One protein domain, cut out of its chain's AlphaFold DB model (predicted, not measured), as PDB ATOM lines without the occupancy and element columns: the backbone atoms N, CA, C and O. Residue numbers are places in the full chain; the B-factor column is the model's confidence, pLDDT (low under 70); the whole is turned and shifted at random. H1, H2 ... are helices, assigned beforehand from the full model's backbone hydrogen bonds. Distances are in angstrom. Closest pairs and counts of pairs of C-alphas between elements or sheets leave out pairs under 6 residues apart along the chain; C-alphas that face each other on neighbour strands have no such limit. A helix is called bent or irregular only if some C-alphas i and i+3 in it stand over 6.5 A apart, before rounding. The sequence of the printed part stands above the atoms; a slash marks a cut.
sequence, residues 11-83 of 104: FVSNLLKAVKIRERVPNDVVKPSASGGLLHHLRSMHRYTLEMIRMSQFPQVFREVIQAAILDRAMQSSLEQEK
ATOM      1  N   PHE A  11     -37.059  29.745   9.301       94.75
ATOM      2  CA  PHE A  11     -37.656  30.863  10.038       94.75
ATOM      3  C   PHE A  11     -37.122  30.998  11.475       94.75
ATOM      4  O   PHE A  11     -37.170  32.090  12.039       94.75
ATOM      5  N   VAL A  12     -36.581  29.919  12.058       94.50
ATOM      6  CA  VAL A  12     -36.024  29.914  13.423       94.50
ATOM      7  C   VAL A  12     -34.712  30.697  13.495       94.50
ATOM      8  O   VAL A  12     -34.393  31.250  14.542       94.50
ATOM      9  N   SER A  13     -33.986  30.830  12.378       94.12
ATOM     10  CA  SER A  13     -32.748  31.626  12.325       94.12
ATOM     11  C   SER A  13     -32.958  33.102  12.693       94.12
ATOM     12  O   SER A  13     -32.029  33.762  13.152       94.12
ATOM     13  N   ASN A  14     -34.168  33.632  12.485       97.25
ATOM     14  CA  ASN A  14     -34.538  34.986  12.873       97.25
ATOM     15  C   ASN A  14     -36.062  35.099  13.037       97.25
ATOM     16  O   ASN A  14     -36.786  35.442  12.096       97.25
ATOM     17  N   LEU A  15     -36.542  34.835  14.255       96.88
ATOM     18  CA  LEU A  15     -37.973  34.855  14.569       96.88
ATOM     19  C   LEU A  15     -38.604  36.233  14.353       96.88
ATOM     20  O   LEU A  15     -39.708  36.311  13.820       96.88
ATOM     21  N   LEU A  16     -37.895  37.316  14.683       98.25
ATOM     22  CA  LEU A  16     -38.391  38.679  14.482       98.25
ATOM     23  C   LEU A  16     -38.646  38.971  12.996       98.25
ATOM     24  O   LEU A  16     -39.684  39.521  12.632       98.25
ATOM     25  N   LYS A  17     -37.724  38.570  12.116       98.19
ATOM     26  CA  LYS A  17     -37.889  38.714  10.663       98.19
ATOM     27  C   LYS A  17     -39.040  37.848  10.149       98.19
ATOM     28  O   LYS A  17     -39.819  38.312   9.323       98.19
ATOM     29  N   ALA A  18     -39.178  36.623  10.655       97.88
ATOM     30  CA  ALA A  18     -40.282  35.741  10.292       97.88
ATOM     31  C   ALA A  18     -41.653  36.311  10.702       97.88
ATOM     32  O   ALA A  18     -42.595  36.237   9.914       97.88
ATOM     33  N   VAL A  19     -41.762  36.918  11.892       98.12
ATOM     34  CA  VAL A  19     -42.973  37.629  12.347       98.12
ATOM     35  C   VAL A  19     -43.307  38.772  11.391       98.12
ATOM     36  O   VAL A  19     -44.409  38.790  10.853       98.12
ATOM     37  N   LYS A  20     -42.337  39.638  11.071       98.38
ATOM     38  CA  LYS A  20     -42.540  40.753  10.128       98.38
ATOM     39  C   LYS A  20     -43.028  40.300   8.749       98.38
ATOM     40  O   LYS A  20     -43.855  40.969   8.136       98.38
ATOM     41  N   ILE A  21     -42.523  39.171   8.242       98.06
ATOM     42  CA  ILE A  21     -42.998  38.601   6.971       98.06
ATOM     43  C   ILE A  21     -44.464  38.175   7.097       98.06
ATOM     44  O   ILE A  21     -45.265  38.535   6.238       98.06
ATOM     45  N   ARG A  22     -44.833  37.456   8.168       98.00
ATOM     46  CA  ARG A  22     -46.221  37.020   8.398       98.00
ATOM     47  C   ARG A  22     -47.183  38.193   8.555       98.00
ATOM     48  O   ARG A  22     -48.255  38.154   7.970       98.00
ATOM     49  N   GLU A  23     -46.791  39.242   9.272       98.06
ATOM     50  CA  GLU A  23     -47.597  40.460   9.446       98.06
ATOM     51  C   GLU A  23     -47.826  41.215   8.127       98.06
ATOM     52  O   GLU A  23     -48.837  41.895   7.958       98.06
ATOM     53  N   ARG A  24     -46.914  41.077   7.157       97.69
ATOM     54  CA  ARG A  24     -47.059  41.693   5.834       97.69
ATOM     55  C   ARG A  24     -48.067  40.961   4.944       97.69
ATOM     56  O   ARG A  24     -48.716  41.618   4.135       97.69
ATOM     57  N   VAL A  25     -48.218  39.640   5.088       97.06
ATOM     58  CA  VAL A  25     -49.062  38.818   4.197       97.06
ATOM     59  C   VAL A  25     -50.522  39.291   4.160       97.06
ATOM     60  O   VAL A  25     -51.005  39.531   3.055       97.06
ATOM     61  N   PRO A  26     -51.230  39.507   5.291       96.81
ATOM     62  CA  PRO A  26     -52.616  39.980   5.266       96.81
ATOM     63  C   PRO A  26     -52.794  41.319   4.546       96.81
ATOM     64  O   PRO A  26     -53.795  41.518   3.865       96.81
ATOM     65  N   ASN A  27     -51.806  42.212   4.654       96.62
ATOM     66  CA  ASN A  27     -51.823  43.528   4.010       96.62
ATOM     67  C   ASN A  27     -51.598  43.453   2.490       96.62
ATOM     68  O   ASN A  27     -51.907  44.404   1.774       96.62
ATOM     69  N   ASP A  28     -51.057  42.343   1.984       97.38
ATOM     70  CA  ASP A  28     -50.864  42.112   0.551       97.38
ATOM     71  C   ASP A  28     -52.065  41.403  -0.100       97.38
ATOM     72  O   ASP A  28     -52.147  41.347  -1.328       97.38
ATOM     73  N   VAL A  29     -53.018  40.893   0.691       96.50
ATOM     74  CA  VAL A  29     -54.234  40.250   0.177       96.50
ATOM     75  C   VAL A  29     -55.173  41.297  -0.417       96.50
ATOM     76  O   VAL A  29     -55.679  42.186   0.269       96.50
ATOM     77  N   VAL A  30     -55.465  41.153  -1.704       94.62
ATOM     78  CA  VAL A  30     -56.496  41.906  -2.413       94.62
ATOM     79  C   VAL A  30     -57.819  41.160  -2.271       94.62
ATOM     80  O   VAL A  30     -57.915  39.984  -2.624       94.62
ATOM     81  N   LYS A  31     -58.838  41.863  -1.770       91.94
ATOM     82  CA  LYS A  31     -60.230  41.401  -1.715       91.94
ATOM     83  C   LYS A  31     -61.034  42.188  -2.755       91.94
ATOM     84  O   LYS A  31     -61.370  43.341  -2.487       91.94
ATOM     85  N   PRO A  32     -61.262  41.635  -3.957       86.88
ATOM     86  CA  PRO A  32     -62.019  42.316  -5.000       86.88
ATOM     87  C   PRO A  32     -63.429  42.648  -4.498       86.88
ATOM     88  O   PRO A  32     -64.054  41.838  -3.814       86.88
ATOM     89  N   SER A  33     -63.927  43.846  -4.806       79.38
ATOM     90  CA  SER A  33     -65.298  44.233  -4.473       79.38
ATOM     91  C   SER A  33     -66.308  43.344  -5.213       79.38
ATOM     92  O   SER A  33     -66.051  42.853  -6.312       79.38
ATOM     93  N   ALA A  34     -67.452  43.114  -4.566       64.19
ATOM     94  CA  ALA A  34     -68.385  41.996  -4.755       64.19
ATOM     95  C   ALA A  34     -69.091  41.849  -6.127       64.19
ATOM     96  O   ALA A  34     -70.057  41.100  -6.221       64.19
ATOM     97  N   SER A  35     -68.651  42.513  -7.198       63.75
ATOM     98  CA  SER A  35     -69.353  42.516  -8.493       63.75
ATOM     99  C   SER A  35     -68.722  41.649  -9.591       63.75
ATOM    100  O   SER A  35     -69.268  41.604 -10.687       63.75
ATOM    101  N   GLY A  36     -67.589  40.973  -9.347       63.06
ATOM    102  CA  GLY A  36     -66.792  40.375 -10.436       63.06
ATOM    103  C   GLY A  36     -66.384  38.903 -10.321       63.06
ATOM    104  O   GLY A  36     -65.656  38.436 -11.188       63.06
ATOM    105  N   GLY A  37     -66.769  38.172  -9.269       76.31
ATOM    106  CA  GLY A  37     -66.405  36.749  -9.111       76.31
ATOM    107  C   GLY A  37     -64.898  36.449  -8.994       76.31
ATOM    108  O   GLY A  37     -64.507  35.285  -8.968       76.31
ATOM    109  N   LEU A  38     -64.036  37.471  -8.919       84.69
ATOM    110  CA  LEU A  38     -62.595  37.278  -8.785       84.69
ATOM    111  C   LEU A  38     -62.238  36.798  -7.374       84.69
ATOM    112  O   LEU A  38     -62.629  37.403  -6.374       84.69
ATOM    113  N   LEU A  39     -61.429  35.742  -7.308       91.50
ATOM    114  CA  LEU A  39     -60.906  35.208  -6.056       91.50
ATOM    115  C   LEU A  39     -59.943  36.194  -5.378       91.50
ATOM    116  O   LEU A  39     -59.241  36.984  -6.027       91.50
ATOM    117  N   HIS A  40     -59.880  36.110  -4.048       93.44
ATOM    118  CA  HIS A  40     -58.841  36.781  -3.271       93.44
ATOM    119  C   HIS A  40     -57.459  36.338  -3.760       93.44
ATOM    120  O   HIS A  40     -57.222  35.152  -3.990       93.44
ATOM    121  N   HIS A  41     -56.539  37.285  -3.896       94.31
ATOM    122  CA  HIS A  41     -55.189  37.012  -4.384       94.31
ATOM    123  C   HIS A  41     -54.167  37.917  -3.702       94.31
ATOM    124  O   HIS A  41     -54.511  38.940  -3.114       94.31
ATOM    125  N   LEU A  42     -52.891  37.544  -3.777       97.12
ATOM    126  CA  LEU A  42     -51.790  38.379  -3.299       97.12
ATOM    127  C   LEU A  42     -51.444  39.433  -4.351       97.12
ATOM    128  O   LEU A  42     -51.260  39.093  -5.518       97.12
ATOM    129  N   ARG A  43     -51.281  40.692  -3.945       96.81
ATOM    130  CA  ARG A  43     -50.888  41.794  -4.835       96.81
ATOM    131  C   ARG A  43     -49.467  41.618  -5.366       96.81
ATOM    132  O   ARG A  43     -49.225  41.816  -6.554       96.81
ATOM    133  N   SER A  44     -48.519  41.283  -4.495       97.75
ATOM    134  CA  SER A  44     -47.092  41.299  -4.836       97.75
ATOM    135  C   SER A  44     -46.292  40.155  -4.226       97.75
ATOM    136  O   SER A  44     -45.319  39.703  -4.828       97.75
ATOM    137  N   MET A  45     -46.704  39.632  -3.070       98.12
ATOM    138  CA  MET A  45     -45.907  38.672  -2.314       98.12
ATOM    139  C   MET A  45     -45.806  37.295  -2.982       98.12
ATOM    140  O   MET A  45     -44.857  36.568  -2.708       98.12
ATOM    141  N   HIS A  46     -46.705  36.969  -3.917       97.25
ATOM    142  CA  HIS A  46     -46.626  35.756  -4.743       97.25
ATOM    143  C   HIS A  46     -45.408  35.731  -5.685       97.25
ATOM    144  O   HIS A  46     -45.081  34.684  -6.233       97.25
ATOM    145  N   ARG A  47     -44.745  36.877  -5.900       98.06
ATOM    146  CA  ARG A  47     -43.588  37.006  -6.803       98.06
ATOM    147  C   ARG A  47     -42.257  36.689  -6.128       98.06
ATOM    148  O   ARG A  47     -41.232  36.656  -6.801       98.06
ATOM    149  N   TYR A  48     -42.244  36.506  -4.808       98.00
ATOM    150  CA  TYR A  48     -41.023  36.156  -4.092       98.00
ATOM    151  C   TYR A  48     -40.724  34.665  -4.232       98.00
ATOM    152  O   TYR A  48     -41.588  33.816  -4.031       98.00
ATOM    153  N   THR A  49     -39.465  34.348  -4.525       96.88
ATOM    154  CA  THR A  49     -38.955  32.975  -4.603       96.88
ATOM    155  C   THR A  49     -37.777  32.828  -3.652       96.88
ATOM    156  O   THR A  49     -36.934  33.721  -3.552       96.88
ATOM    157  N   LEU A  50     -37.728  31.709  -2.932       96.56
ATOM    158  CA  LEU A  50     -36.635  31.382  -2.024       96.56
ATOM    159  C   LEU A  50     -35.706  30.368  -2.686       96.56
ATOM    160  O   LEU A  50     -36.146  29.315  -3.140       96.56
ATOM    161  N   GLU A  51     -34.411  30.671  -2.688       95.25
ATOM    162  CA  GLU A  51     -33.371  29.752  -3.134       95.25
ATOM    163  C   GLU A  51     -32.458  29.355  -1.979       95.25
ATOM    164  O   GLU A  51     -32.097  30.173  -1.131       95.25
ATOM    165  N   MET A  52     -32.046  28.089  -1.970       92.94
ATOM    166  CA  MET A  52     -31.066  27.607  -1.006       92.94
ATOM    167  C   MET A  52     -29.666  28.112  -1.339       92.94
ATOM    168  O   MET A  52     -29.261  28.175  -2.501       92.94
ATOM    169  N   ILE A  53     -28.904  28.422  -0.290       89.88
ATOM    170  CA  ILE A  53     -27.505  28.827  -0.422       89.88
ATOM    171  C   ILE A  53     -26.685  27.738  -1.124       89.88
ATOM    172  O   ILE A  53     -26.939  26.538  -0.974       89.88
ATOM    173  N   ARG A  54     -25.661  28.154  -1.875       88.50
ATOM    174  CA  ARG A  54     -24.737  27.216  -2.515       88.50
ATOM    175  C   ARG A  54     -23.963  26.446  -1.448       88.50
ATOM    176  O   ARG A  54     -23.187  27.016  -0.694       88.50
ATOM    177  N   MET A  55     -24.150  25.129  -1.424       89.50
ATOM    178  CA  MET A  55     -23.489  24.257  -0.449       89.50
ATOM    179  C   MET A  55     -22.034  23.943  -0.815       89.50
ATOM    180  O   MET A  55     -21.272  23.532   0.050       89.50
ATOM    181  N   SER A  56     -21.629  24.133  -2.077       88.12
ATOM    182  CA  SER A  56     -20.303  23.756  -2.599       88.12
ATOM    183  C   SER A  56     -19.127  24.446  -1.907       88.12
ATOM    184  O   SER A  56     -18.013  23.945  -1.977       88.12
ATOM    185  N   GLN A  57     -19.373  25.569  -1.235       90.19
ATOM    186  CA  GLN A  57     -18.372  26.294  -0.454       90.19
ATOM    187  C   GLN A  57     -18.026  25.622   0.887       90.19
ATOM    188  O   GLN A  57     -17.077  26.033   1.547       90.19
ATOM    189  N   PHE A  58     -18.792  24.611   1.311       93.00
ATOM    190  CA  PHE A  58     -18.607  23.934   2.591       93.00
ATOM    191  C   PHE A  58     -17.982  22.535   2.430       93.00
ATOM    192  O   PHE A  58     -18.295  21.827   1.464       93.00
ATOM    193  N   PRO A  59     -17.172  22.072   3.405       95.06
ATOM    194  CA  PRO A  59     -16.690  20.691   3.451       95.06
ATOM    195  C   PRO A  59     -17.840  19.677   3.422       95.06
ATOM    196  O   PRO A  59     -18.919  19.947   3.947       95.06
ATOM    197  N   GLN A  60     -17.615  18.492   2.840       93.12
ATOM    198  CA  GLN A  60     -18.646  17.452   2.688       93.12
ATOM    199  C   GLN A  60     -19.363  17.124   4.005       93.12
ATOM    200  O   GLN A  60     -20.587  17.191   4.061       93.12
ATOM    201  N   VAL A  61     -18.605  16.880   5.075       92.56
ATOM    202  CA  VAL A  61     -19.159  16.567   6.401       92.56
ATOM    203  C   VAL A  61     -20.082  17.686   6.894       92.56
ATOM    204  O   VAL A  61     -21.166  17.432   7.407       92.56
ATOM    205  N   PHE A  62     -19.702  18.949   6.690       91.06
ATOM    206  CA  PHE A  62     -20.526  20.077   7.123       91.06
ATOM    207  C   PHE A  62     -21.766  20.275   6.238       91.06
ATOM    208  O   PHE A  62     -22.836  20.617   6.745       91.06
ATOM    209  N   ARG A  63     -21.665  19.999   4.929       92.75
ATOM    210  CA  ARG A  63     -22.831  19.977   4.029       92.75
ATOM    211  C   ARG A  63     -23.880  18.985   4.516       92.75
ATOM    212  O   ARG A  63     -25.058  19.325   4.528       92.75
ATOM    213  N   GLU A  64     -23.457  17.800   4.942       91.25
ATOM    214  CA  GLU A  64     -24.353  16.771   5.475       91.25
ATOM    215  C   GLU A  64     -25.055  17.233   6.753       91.25
ATOM    216  O   GLU A  64     -26.255  17.014   6.887       91.25
ATOM    217  N   VAL A  65     -24.362  17.958   7.639       92.25
ATOM    218  CA  VAL A  65     -24.974  18.553   8.841       92.25
ATOM    219  C   VAL A  65     -26.052  19.580   8.474       92.25
ATOM    220  O   VAL A  65     -27.165  19.511   8.998       92.25
ATOM    221  N   ILE A  66     -25.767  20.502   7.545       91.25
ATOM    222  CA  ILE A  66     -26.748  21.505   7.089       91.25
ATOM    223  C   ILE A  66     -27.955  20.821   6.437       91.25
ATOM    224  O   ILE A  66     -29.106  21.144   6.742       91.25
ATOM    225  N   GLN A  67     -27.697  19.865   5.541       91.88
ATOM    226  CA  GLN A  67     -28.739  19.130   4.833       91.88
ATOM    227  C   GLN A  67     -29.602  18.310   5.795       91.88
ATOM    228  O   GLN A  67     -30.823  18.337   5.683       91.88
ATOM    229  N   ALA A  68     -28.992  17.627   6.765       91.12
ATOM    230  CA  ALA A  68     -29.708  16.846   7.766       91.12
ATOM    231  C   ALA A  68     -30.573  17.724   8.678       91.12
ATOM    232  O   ALA A  68     -31.653  17.291   9.081       91.12
ATOM    233  N   ALA A  69     -30.130  18.944   8.992       92.44
ATOM    234  CA  ALA A  69     -30.902  19.874   9.805       92.44
ATOM    235  C   ALA A  69     -32.131  20.413   9.056       92.44
ATOM    236  O   ALA A  69     -33.232  20.360   9.596       92.44
ATOM    237  N   ILE A  70     -31.954  20.899   7.822       92.81
ATOM    238  CA  ILE A  70     -32.945  21.759   7.148       92.81
ATOM    239  C   ILE A  70     -33.799  21.013   6.109       92.81
ATOM    240  O   ILE A  70     -34.933  21.416   5.843       92.81
ATOM    241  N   LEU A  71     -33.280  19.943   5.499       94.44
ATOM    242  CA  LEU A  71     -33.976  19.232   4.423       94.44
ATOM    243  C   LEU A  71     -34.817  18.070   4.952       94.44
ATOM    244  O   LEU A  71     -34.471  17.431   5.954       94.44
ATOM    245  N   ASP A  72     -35.901  17.772   4.239       95.38
ATOM    246  CA  ASP A  72     -36.630  16.519   4.396       95.38
ATOM    247  C   ASP A  72     -35.935  15.425   3.575       95.38
ATOM    248  O   ASP A  72     -36.133  15.269   2.368       95.38
ATOM    249  N   ARG A  73     -35.070  14.660   4.247       93.38
ATOM    250  CA  ARG A  73     -34.288  13.596   3.604       93.38
ATOM    251  C   ARG A  73     -35.139  12.389   3.217       93.38
ATOM    252  O   ARG A  73     -34.770  11.703   2.263       93.38
ATOM    253  N   ALA A  74     -36.242  12.135   3.920       93.88
ATOM    254  CA  ALA A  74     -37.129  11.019   3.615       93.88
ATOM    255  C   ALA A  74     -37.889  11.293   2.312       93.88
ATOM    256  O   ALA A  74     -37.804  10.497   1.374       93.88
ATOM    257  N   MET A  75     -38.521  12.467   2.208       95.75
ATOM    258  CA  MET A  75     -39.198  12.902   0.983       95.75
ATOM    259  C   MET A  75     -38.223  13.018  -0.190       95.75
ATOM    260  O   MET A  75     -38.521  12.537  -1.282       95.75
ATOM    261  N   GLN A  76     -37.039  13.609   0.030       96.25
ATOM    262  CA  GLN A  76     -36.027  13.726  -1.020       96.25
ATOM    263  C   GLN A  76     -35.659  12.354  -1.591       96.25
ATOM    264  O   GLN A  76     -35.694  12.166  -2.805       96.25
ATOM    265  N   SER A  77     -35.324  11.401  -0.716       96.06
ATOM    266  CA  SER A  77     -34.858  10.077  -1.136       96.06
ATOM    267  C   SER A  77     -35.955   9.304  -1.868       96.06
ATOM    268  O   SER A  77     -35.677   8.714  -2.905       96.06
ATOM    269  N   SER A  78     -37.200   9.357  -1.376       97.62
ATOM    270  CA  SER A  78     -38.351   8.712  -2.024       97.62
ATOM    271  C   SER A  78     -38.580   9.247  -3.442       97.62
ATOM    272  O   SER A  78     -38.637   8.469  -4.394       97.62
ATOM    273  N   LEU A  79     -38.618  10.572  -3.622       98.06
ATOM    274  CA  LEU A  79     -38.869  11.172  -4.935       98.06
ATOM    275  C   LEU A  79     -37.708  10.973  -5.922       98.06
ATOM    276  O   LEU A  79     -37.941  10.822  -7.124       98.06
ATOM    277  N   GLU A  80     -36.462  10.994  -5.443       97.75
ATOM    278  CA  GLU A  80     -35.284  10.741  -6.280       97.75
ATOM    279  C   GLU A  80     -35.216   9.265  -6.720       97.75
ATOM    280  O   GLU A  80     -34.926   8.994  -7.887       97.75
ATOM    281  N   GLN A  81     -35.555   8.314  -5.839       97.81
ATOM    282  CA  GLN A  81     -35.622   6.882  -6.170       97.81
ATOM    283  C   GLN A  81     -36.700   6.577  -7.218       97.81
ATOM    284  O   GLN A  81     -36.456   5.814  -8.152       97.81
ATOM    285  N   GLU A  82     -37.857   7.235  -7.127       98.00
ATOM    286  CA  GLU A  82     -38.935   7.136  -8.121       98.00
ATOM    287  C   GLU A  82     -38.649   7.915  -9.419       98.00
ATOM    288  O   GLU A  82     -39.496   7.963 -10.311       98.00
ATOM    289  N   LYS A  83     -37.471   8.551  -9.544       96.94
ATOM    290  CA  LYS A  83     -37.090   9.438 -10.661       96.94
ATOM    291  C   LYS A  83     -38.083  10.584 -10.898       96.94
ATOM    292  O   LYS A  83     -38.208  11.082 -12.013       96.94
TER     293      LYS A  83
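This is residues 11 to 83 of the 104 residues of an uncharacterized protein of Sinocyclocheilus anshuiensis (UniProt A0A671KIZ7). This is an open, stretched-out chain of three helices with no shared core: H1, then a long link that runs out to a tip near Ser 35, folds back on itself and travels to the other end, where H2 and H3 make an L-shaped corner. Residues 68 to 83, with H3 in them, stick out from the rest, as do residues 12 to 18 of H1 and residues 47 to 53 of the link. The printed part has 73 residues with three named helices, in the order H1, H2, H3, and no named strand; the class is all helix, with 38 residues in the helices. The whole is extended and flat, with a radius of gyration of the C-alphas of 18.8 A and spans of 57 by 36 by 18 A.

H1, residues 11 to 28, touches no helix. It has a kink of 64 degrees near residue 18 and is irregular, with C-alphas 13 and 16 9.3 A apart. In the long link that follows, residues 29 to 30 pair with residues 41 to 42, antiparallel, in stretches too short to be named strands. H2, residues 60 to 70, is apart from H1. H3, residues 73 to 81, is apart from H1 too. H2 and H3 are close but not clearly touching: their closest C-alphas, those of Gln 67 and Arg 73, are 7.9 A apart. Their lines are about perpendicular, at 73 degrees, and their centres are 15.9 A apart. In H2 and H3 every O i to N i+4 pair is within hydrogen-bond range; in H1 9 of 14 are.

H1 begins at Phe 11, with its C-alpha at (-37.656, 30.863, 10.038), and ends at Asp 28; it measures 19.8 A from first to last C-alpha. H2 runs from Gln 60, with its C-alpha at (-18.646, 17.452, 2.688), to Ile 70, over 15.6 A. H3 runs from Arg 73 to Gln 81, over 11.9 A, and its last C-alpha is at (-35.622, 6.882, -6.170).

The two C-alphas farthest apart are those of Ser 35 and Val 61, 58.4 A, while those of the first and last printed residues, Phe 11 and Lys 83, are 29.8 A apart. The printed part has no cut. The link from H1 to H2 is long, with 31 residues, and the link from H2 to H3 is tight, with 2. The mean pLDDT of the printed part is 93.0; residues 34 to 36 are under 70, where the model's confidence is low.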